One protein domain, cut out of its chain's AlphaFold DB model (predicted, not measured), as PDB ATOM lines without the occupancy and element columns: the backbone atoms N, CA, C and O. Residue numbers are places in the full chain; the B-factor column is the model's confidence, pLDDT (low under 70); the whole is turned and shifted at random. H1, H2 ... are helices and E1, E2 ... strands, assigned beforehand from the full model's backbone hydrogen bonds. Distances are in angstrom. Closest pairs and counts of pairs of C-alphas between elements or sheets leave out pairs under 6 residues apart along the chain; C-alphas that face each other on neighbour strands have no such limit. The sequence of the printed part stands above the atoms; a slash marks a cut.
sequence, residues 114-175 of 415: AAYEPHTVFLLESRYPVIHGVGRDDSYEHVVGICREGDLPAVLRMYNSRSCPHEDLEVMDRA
ATOM      1  N   ALA A 114      -4.328  61.932  -4.000       83.25
ATOM      2  CA  ALA A 114      -4.694  60.970  -2.960       83.25
ATOM      3  C   ALA A 114      -3.704  59.795  -2.804       83.25
ATOM      4  O   ALA A 114      -3.625  59.196  -1.740       83.25
ATOM      5  N   ALA A 115      -2.921  59.463  -3.835       84.25
ATOM      6  CA  ALA A 115      -1.880  58.437  -3.760       84.25
ATOM      7  C   ALA A 115      -0.654  58.886  -2.943       84.25
ATOM      8  O   ALA A 115       0.142  58.042  -2.539       84.25
ATOM      9  N   TYR A 116      -0.501  60.194  -2.712       90.19
ATOM     10  CA  TYR A 116       0.533  60.766  -1.848       90.19
ATOM     11  C   TYR A 116       0.041  61.002  -0.415       90.19
ATOM     12  O   TYR A 116       0.823  61.444   0.425       90.19
ATOM     13  N   GLU A 117      -1.233  60.722  -0.119       94.31
ATOM     14  CA  GLU A 117      -1.712  60.718   1.262       94.31
ATOM     15  C   GLU A 117      -1.010  59.585   2.025       94.31
ATOM     16  O   GLU A 117      -0.868  58.476   1.493       94.31
ATOM     17  N   PRO A 118      -0.549  59.824   3.260       95.50
ATOM     18  CA  PRO A 118       0.056  58.774   4.059       95.50
ATOM     19  C   PRO A 118      -0.986  57.695   4.383       95.50
ATOM     20  O   PRO A 118      -2.110  57.976   4.807       95.50
ATOM     21  N   HIS A 119      -0.607  56.439   4.157       95.31
ATOM     22  CA  HIS A 119      -1.437  55.273   4.436       95.31
ATOM     23  C   HIS A 119      -0.781  54.414   5.514       95.31
ATOM     24  O   HIS A 119       0.430  54.195   5.517       95.31
ATOM     25  N   THR A 120      -1.599  53.881   6.411       97.06
ATOM     26  CA  THR A 120      -1.200  52.900   7.412       97.06
ATOM     27  C   THR A 120      -1.552  51.505   6.910       97.06
ATOM     28  O   THR A 120      -2.721  51.185   6.680       97.06
ATOM     29  N   VAL A 121      -0.527  50.667   6.764       97.19
ATOM     30  CA  VAL A 121      -0.686  49.226   6.551       97.19
ATOM     31  C   VAL A 121      -0.815  48.565   7.915       97.19
ATOM     32  O   VAL A 121      -0.018  48.837   8.812       97.19
ATOM     33  N   PHE A 122      -1.813  47.707   8.082       97.31
ATOM     34  CA  PHE A 122      -2.058  47.009   9.337       97.31
ATOM     35  C   PHE A 122      -2.269  45.511   9.105       97.31
ATOM     36  O   PHE A 122      -2.732  45.081   8.048       97.31
ATOM     37  N   LEU A 123      -1.927  44.726  10.125       97.88
ATOM     38  CA  LEU A 123      -2.149  43.286  10.201       97.88
ATOM     39  C   LEU A 123      -3.007  43.022  11.440       97.88
ATOM     40  O   LEU A 123      -2.570  43.293  12.557       97.88
ATOM     41  N   LEU A 124      -4.230  42.538  11.240       97.69
ATOM     42  CA  LEU A 124      -5.108  42.099  12.321       97.69
ATOM     43  C   LEU A 124      -4.983  40.591  12.471       97.69
ATOM     44  O   LEU A 124      -5.064  39.864  11.487       97.69
ATOM     45  N   GLU A 125      -4.830  40.132  13.704       97.50
ATOM     46  CA  GLU A 125      -4.878  38.719  14.055       97.50
ATOM     47  C   GLU A 125      -6.167  38.448  14.835       97.50
ATOM     48  O   GLU A 125      -6.559  39.213  15.725       97.50
ATOM     49  N   SER A 126      -6.855  37.358  14.501       97.00
ATOM     50  CA  SER A 126      -8.019  36.903  15.255       97.00
ATOM     51  C   SER A 126      -7.636  36.594  16.707       97.00
ATOM     52  O   SER A 126      -6.608  35.978  16.970       97.00
ATOM     53  N   ARG A 127      -8.488  36.946  17.674       95.94
ATOM     54  CA  ARG A 127      -8.213  36.680  19.100       95.94
ATOM     55  C   ARG A 127      -8.210  35.187  19.462       95.94
ATOM     56  O   ARG A 127      -7.624  34.800  20.471       95.94
ATOM     57  N   TYR A 128      -8.913  34.363  18.688       96.62
ATOM     58  CA  TYR A 128      -9.117  32.942  18.960       96.62
ATOM     59  C   TYR A 128      -8.914  32.128  17.680       96.62
ATOM     60  O   TYR A 128      -9.267  32.617  16.608       96.62
ATOM     61  N   PRO A 129      -8.408  30.886  17.775       96.94
ATOM     62  CA  PRO A 129      -8.158  30.064  16.600       96.94
ATOM     63  C   PRO A 129      -9.473  29.670  15.917       96.94
ATOM     64  O   PRO A 129     -10.477  29.375  16.575       96.94
ATOM     65  N   VAL A 130      -9.451  29.650  14.590       97.31
ATOM     66  CA  VAL A 130     -10.610  29.480  13.715       97.31
ATOM     67  C   VAL A 130     -10.668  28.049  13.197       97.31
ATOM     68  O   VAL A 130      -9.657  27.437  12.851       97.31
ATOM     69  N   ILE A 131     -11.871  27.475  13.161       95.75
ATOM     70  CA  ILE A 131     -12.086  26.100  12.708       95.75
ATOM     71  C   ILE A 131     -12.249  26.089  11.178       95.75
ATOM     72  O   ILE A 131     -13.311  26.421  10.653       95.75
ATOM     73  N   HIS A 132     -11.216  25.654  10.451       93.88
ATOM     74  CA  HIS A 132     -11.190  25.656   8.977       93.88
ATOM     75  C   HIS A 132     -11.832  24.422   8.300       93.88
ATOM     76  O   HIS A 132     -11.814  24.313   7.072       93.88
ATOM     77  N   GLY A 133     -12.415  23.497   9.071       90.88
ATOM     78  CA  GLY A 133     -13.062  22.274   8.572       90.88
ATOM     79  C   GLY A 133     -12.197  21.010   8.687       90.88
ATOM     80  O   GLY A 133     -11.148  21.002   9.324       90.88
ATOM     81  N   VAL A 134     -12.664  19.895   8.110       90.56
ATOM     82  CA  VAL A 134     -12.000  18.582   8.229       90.56
ATOM     83  C   VAL A 134     -10.656  18.581   7.493       90.56
ATOM     84  O   VAL A 134     -10.600  18.889   6.304       90.56
ATOM     85  N   GLY A 135      -9.587  18.185   8.189       87.88
ATOM     86  CA  GLY A 135      -8.243  18.045   7.617       87.88
ATOM     87  C   GLY A 135      -7.409  19.329   7.602       87.88
ATOM     88  O   GLY A 135      -6.360  19.349   6.965       87.88
ATOM     89  N   ARG A 136      -7.862  20.389   8.280       91.88
ATOM     90  CA  ARG A 136      -7.076  21.601   8.534       91.88
ATOM     91  C   ARG A 136      -6.971  21.832  10.033       91.88
ATOM     92  O   ARG A 136      -7.940  21.594  10.756       91.88
ATOM     93  N   ASP A 137      -5.802  22.266  10.478       92.12
ATOM     94  CA  ASP A 137      -5.594  22.627  11.874       92.12
ATOM     95  C   ASP A 137      -6.335  23.921  12.213       92.12
ATOM     96  O   ASP A 137      -6.608  24.750  11.343       92.12
ATOM     97  N   ASP A 138      -6.710  24.059  13.485       94.88
ATOM     98  CA  ASP A 138      -7.292  25.297  13.989       94.88
ATOM     99  C   ASP A 138      -6.144  26.325  14.054       94.88
ATOM    100  O   ASP A 138      -5.162  26.096  14.763       94.88
ATOM    101  N   SER A 139      -6.248  27.436  13.326       96.62
ATOM    102  CA  SER A 139      -5.205  28.473  13.245       96.62
ATOM    103  C   SER A 139      -5.778  29.864  13.489       96.62
ATOM    104  O   SER A 139      -6.980  30.074  13.347       96.62
ATOM    105  N   TYR A 140      -4.932  30.817  13.884       97.44
ATOM    106  CA  TYR A 140      -5.329  32.221  13.964       97.44
ATOM    107  C   TYR A 140      -5.440  32.804  12.554       97.44
ATOM    108  O   TYR A 140      -4.508  32.690  11.752       97.44
ATOM    109  N   GLU A 141      -6.583  33.413  12.251       97.19
ATOM    110  CA  GLU A 141      -6.793  34.083  10.973       97.19
ATOM    111  C   GLU A 141      -6.140  35.463  11.000       97.19
ATOM    112  O   GLU A 141      -6.168  36.160  12.019       97.19
ATOM    113  N   HIS A 142      -5.549  35.844   9.873       97.50
ATOM    114  CA  HIS A 142      -4.844  37.102   9.709       97.50
ATOM    115  C   HIS A 142      -5.478  37.909   8.580       97.50
ATOM    116  O   HIS A 142      -5.671  37.394   7.480       97.50
ATOM    117  N   VAL A 143      -5.740  39.188   8.832       97.12
ATOM    118  CA  VAL A 143      -6.280  40.129   7.849       97.12
ATOM    119  C   VAL A 143      -5.267  41.243   7.633       97.12
ATOM    120  O   VAL A 143      -4.901  41.957   8.565       97.12
ATOM    121  N   VAL A 144      -4.805  41.394   6.392       97.56
ATOM    122  CA  VAL A 144      -3.931  42.499   5.983       97.56
ATOM    123  C   VAL A 144      -4.788  43.568   5.326       97.56
ATOM    124  O   VAL A 144      -5.536  43.277   4.394       97.56
ATOM    125  N   GLY A 145      -4.661  44.806   5.789       96.69
ATOM    126  CA  GLY A 145      -5.405  45.933   5.246       96.69
ATOM    127  C   GLY A 145      -4.568  47.198   5.135       96.69
ATOM    128  O   GLY A 145      -3.482  47.318   5.702       96.69
ATOM    129  N   ILE A 146      -5.098  48.151   4.372       96.81
ATOM    130  CA  ILE A 146      -4.516  49.478   4.180       96.81
ATOM    131  C   ILE A 146      -5.613  50.496   4.486       96.81
ATOM    132  O   ILE A 146      -6.740  50.364   4.009       96.81
ATOM    133  N   CYS A 147      -5.296  51.503   5.289       97.12
ATOM    134  CA  CYS A 147      -6.184  52.626   5.587       97.12
ATOM    135  C   CYS A 147      -5.407  53.941   5.541       97.12
ATOM    136  O   CYS A 147      -4.180  53.931   5.471       97.12
ATOM    137  N   ARG A 148      -6.107  55.077   5.550       96.31
ATOM    138  CA  ARG A 148      -5.459  56.388   5.660       96.31
ATOM    139  C   ARG A 148      -4.876  56.572   7.055       96.31
ATOM    140  O   ARG A 148      -5.392  56.015   8.029       96.31
ATOM    141  N   GLU A 149      -3.817  57.364   7.156       95.94
ATOM    142  CA  GLU A 149      -3.277  57.755   8.454       95.94
ATOM    143  C   GLU A 149      -4.373  58.436   9.299       95.94
ATOM    144  O   GLU A 149      -5.049  59.354   8.843       95.94
ATOM    145  N   GLY A 150      -4.595  57.936  10.519       96.38
ATOM    146  CA  GLY A 150      -5.645  58.414  11.432       96.38
ATOM    147  C   GLY A 150      -6.966  57.634  11.400       96.38
ATOM    148  O   GLY A 150      -7.690  57.651  12.396       96.38
ATOM    149  N   ASP A 151      -7.254  56.871  10.340       97.81
ATOM    150  CA  ASP A 151      -8.500  56.090  10.229       97.81
ATOM    151  C   ASP A 151      -8.428  54.725  10.934       97.81
ATOM    152  O   ASP A 151      -9.463  54.099  11.185       97.81
ATOM    153  N   LEU A 152      -7.229  54.264  11.311       97.19
ATOM    154  CA  LEU A 152      -7.020  52.955  11.939       97.19
ATOM    155  C   LEU A 152      -7.956  52.688  13.141       97.19
ATOM    156  O   LEU A 152      -8.556  51.614  13.182       97.19
ATOM    157  N   PRO A 153      -8.192  53.620  14.089       98.31
ATOM    158  CA  PRO A 153      -9.137  53.389  15.184       98.31
ATOM    159  C   PRO A 153     -10.586  53.192  14.713       98.31
ATOM    160  O   PRO A 153     -11.336  52.424  15.317       98.31
ATOM    161  N   ALA A 154     -11.008  53.874  13.643       98.19
ATOM    162  CA  ALA A 154     -12.337  53.693  13.063       98.19
ATOM    163  C   ALA A 154     -12.455  52.331  12.369       98.19
ATOM    164  O   ALA A 154     -13.444  51.629  12.580       98.19
ATOM    165  N   VAL A 155     -11.415  51.927  11.637       97.81
ATOM    166  CA  VAL A 155     -11.314  50.599  11.020       97.81
ATOM    167  C   VAL A 155     -11.362  49.503  12.088       97.81
ATOM    168  O   VAL A 155     -12.171  48.585  11.987       97.81
ATOM    169  N   LEU A 156     -10.599  49.630  13.176       97.44
ATOM    170  CA  LEU A 156     -10.636  48.676  14.289       97.44
ATOM    171  C   LEU A 156     -12.019  48.600  14.950       97.44
ATOM    172  O   LEU A 156     -12.473  47.511  15.298       97.44
ATOM    173  N   ARG A 157     -12.726  49.727  15.106       97.94
ATOM    174  CA  ARG A 157     -14.119  49.718  15.592       97.94
ATOM    175  C   ARG A 157     -15.059  49.004  14.624       97.94
ATOM    176  O   ARG A 157     -15.921  48.265  15.084       97.94
ATOM    177  N   MET A 158     -14.878  49.189  13.317       97.62
ATOM    178  CA  MET A 158     -15.665  48.509  12.287       97.62
ATOM    179  C   MET A 158     -15.487  46.986  12.361       97.62
ATOM    180  O   MET A 158     -16.491  46.283  12.459       97.62
ATOM    181  N   TYR A 159     -14.244  46.488  12.406       96.94
ATOM    182  CA  TYR A 159     -13.947  45.050  12.531       96.94
ATOM    183  C   TYR A 159     -14.471  44.436  13.841       96.94
ATOM    184  O   TYR A 159     -14.867  43.277  13.865       96.94
ATOM    185  N   ASN A 160     -14.542  45.218  14.922       95.31
ATOM    186  CA  ASN A 160     -15.113  44.782  16.204       95.31
ATOM    187  C   ASN A 160     -16.643  44.953  16.302       95.31
ATOM    188  O   ASN A 160     -17.223  44.744  17.370       95.31
ATOM    189  N   SER A 161     -17.312  45.364  15.225       96.75
ATOM    190  CA  SER A 161     -18.753  45.623  15.201       96.75
ATOM    191  C   SER A 161     -19.496  44.660  14.273       96.75
ATOM    192  O   SER A 161     -18.902  43.899  13.516       96.75
ATOM    193  N   ARG A 162     -20.833  44.736  14.268       95.81
ATOM    194  CA  ARG A 162     -21.674  43.976  13.325       95.81
ATOM    195  C   ARG A 162     -21.537  44.432  11.868       95.81
ATOM    196  O   ARG A 162     -22.065  43.755  10.994       95.81
ATOM    197  N   SER A 163     -20.879  45.565  11.605       97.06
ATOM    198  CA  SER A 163     -20.606  46.043  10.244       97.06
ATOM    199  C   SER A 163     -19.273  45.532   9.686       97.06
ATOM    200  O   SER A 163     -18.810  46.046   8.670       97.06
ATOM    201  N   CYS A 164     -18.634  44.580  10.367       97.25
ATOM    202  CA  CYS A 164     -17.459  43.875   9.870       97.25
ATOM    203  C   CYS A 164     -17.776  43.189   8.518       97.25
ATOM    204  O   CYS A 164     -18.926  42.773   8.313       97.25
ATOM    205  N   PRO A 165     -16.818  43.096   7.572       96.88
ATOM    206  CA  PRO A 165     -17.035  42.384   6.316       96.88
ATOM    207  C   PRO A 165     -17.561  40.961   6.546       96.88
ATOM    208  O   PRO A 165     -17.226  40.297   7.524       96.88
ATOM    209  N   HIS A 166     -18.413  40.482   5.635       97.06
ATOM    210  CA  HIS A 166     -19.114  39.209   5.826       97.06
ATOM    211  C   HIS A 166     -18.163  38.011   5.969       97.06
ATOM    212  O   HIS A 166     -18.420  37.126   6.778       97.06
ATOM    213  N   GLU A 167     -17.054  38.012   5.225       96.38
ATOM    214  CA  GLU A 167     -16.036  36.958   5.289       96.38
ATOM    215  C   GLU A 167     -15.406  36.881   6.689       96.38
ATOM    216  O   GLU A 167     -15.307  35.799   7.264       96.38
ATOM    217  N   ASP A 168     -15.092  38.030   7.286       96.00
ATOM    218  CA  ASP A 168     -14.503  38.121   8.624       96.00
ATOM    219  C   ASP A 168     -15.513  37.777   9.730       96.00
ATOM    220  O   ASP A 168     -15.155  37.172  10.743       96.00
ATOM    221  N   LEU A 169     -16.798  38.091   9.531       96.12
ATOM    222  CA  LEU A 169     -17.864  37.646  10.434       96.12
ATOM    223  C   LEU A 169     -17.976  36.115  10.462       96.12
ATOM    224  O   LEU A 169     -18.060  35.535  11.543       96.12
ATOM    225  N   GLU A 170     -17.909  35.442   9.306       95.94
ATOM    226  CA  GLU A 170     -17.902  33.972   9.268       95.94
ATOM    227  C   GLU A 170     -16.688  33.379   9.995       95.94
ATOM    228  O   GLU A 170     -16.788  32.328  10.636       95.94
ATOM    229  N   VAL A 171     -15.532  34.039   9.894       96.06
ATOM    230  CA  VAL A 171     -14.307  33.659  10.610       96.06
ATOM    231  C   VAL A 171     -14.523  33.774  12.123       96.06
ATOM    232  O   VAL A 171     -14.200  32.836  12.856       96.06
ATOM    233  N   MET A 172     -15.134  34.865  12.596       93.69
ATOM    234  CA  MET A 172     -15.474  35.056  14.013       93.69
ATOM    235  C   MET A 172     -16.498  34.029  14.520       93.69
ATOM    236  O   MET A 172     -16.359  33.520  15.635       93.69
ATOM    237  N   ASP A 173     -17.487  33.665  13.703       95.06
ATOM    238  CA  ASP A 173     -18.484  32.641  14.041       95.06
ATOM    239  C   ASP A 173     -17.870  31.233  14.130       95.06
ATOM    240  O   ASP A 173     -18.312  30.397  14.922       95.06
ATOM    241  N   ARG A 174     -16.815  30.964  13.348       96.44
ATOM    242  CA  ARG A 174     -16.043  29.707  13.389       96.44
ATOM    243  C   ARG A 174     -14.931  29.705  14.438       96.44
ATOM    244  O   ARG A 174     -14.249  28.684  14.585       96.44
ATOM    245  N   ALA A 175     -14.719  30.809  15.150       96.56
ATOM    246  CA  ALA A 175     -13.671  30.919  16.151       96.56
ATOM    247  C   ALA A 175     -13.976  30.055  17.384       96.56
ATOM    248  O   ALA A 175     -15.119  29.902  17.823       96.56
TER     249      ALA A 175
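This is residues 114 to 175 of the 415 residues of an uncharacterized protein of Grifola frondosa (UniProt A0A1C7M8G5). A long antiparallel hairpin, E1 and E2, makes a narrow ribbon that runs on into the long loop of residues 126 to 141; two short helices follow one another along one side, H1 over the strands and H2 farther toward the loop. The 62 printed residues run E1, E2, H1, H2, mixed in class, with 30 residues in named elements. The whole is a loose rod, radius of gyration of the C-alphas 13.8 A, spanning 45 by 21 by 16 A.

E1, residues 119 to 125, and E2, residues 142 to 148, form a hairpin, antiparallel at 158 degrees; N 120 and O 147 are within hydrogen-bond range at 2.7 A. The closest C-alphas of E2 and H1, residues 152 to 159, are Cys 147 and Val 155, 7.7 A apart. H1 and H2, residues 166 to 173, are close but not clearly touching, the closest C-alphas, Tyr 159 and Asp 168, being 8.0 A apart. Their lines are only just about perpendicular, at 70.5 degrees. H2 is apart from both strands. In H1 and H2 every O i to N i+4 pair is within hydrogen-bond range.

E1 begins at C-alpha 119 (-1.437, 55.273, 4.436) and is 19.5 A long; E2 is 19.7 A. H1 and H2 are 10.5 A each, H2 ending at C-alpha 173 (-18.484, 32.641, 14.041).

The C-alphas farthest apart, of Tyr 116 and Val 134, are 45.1 A apart. The link E1 to E2 is long. The printed part has no cut, and no printed residue is under 70 in pLDDT.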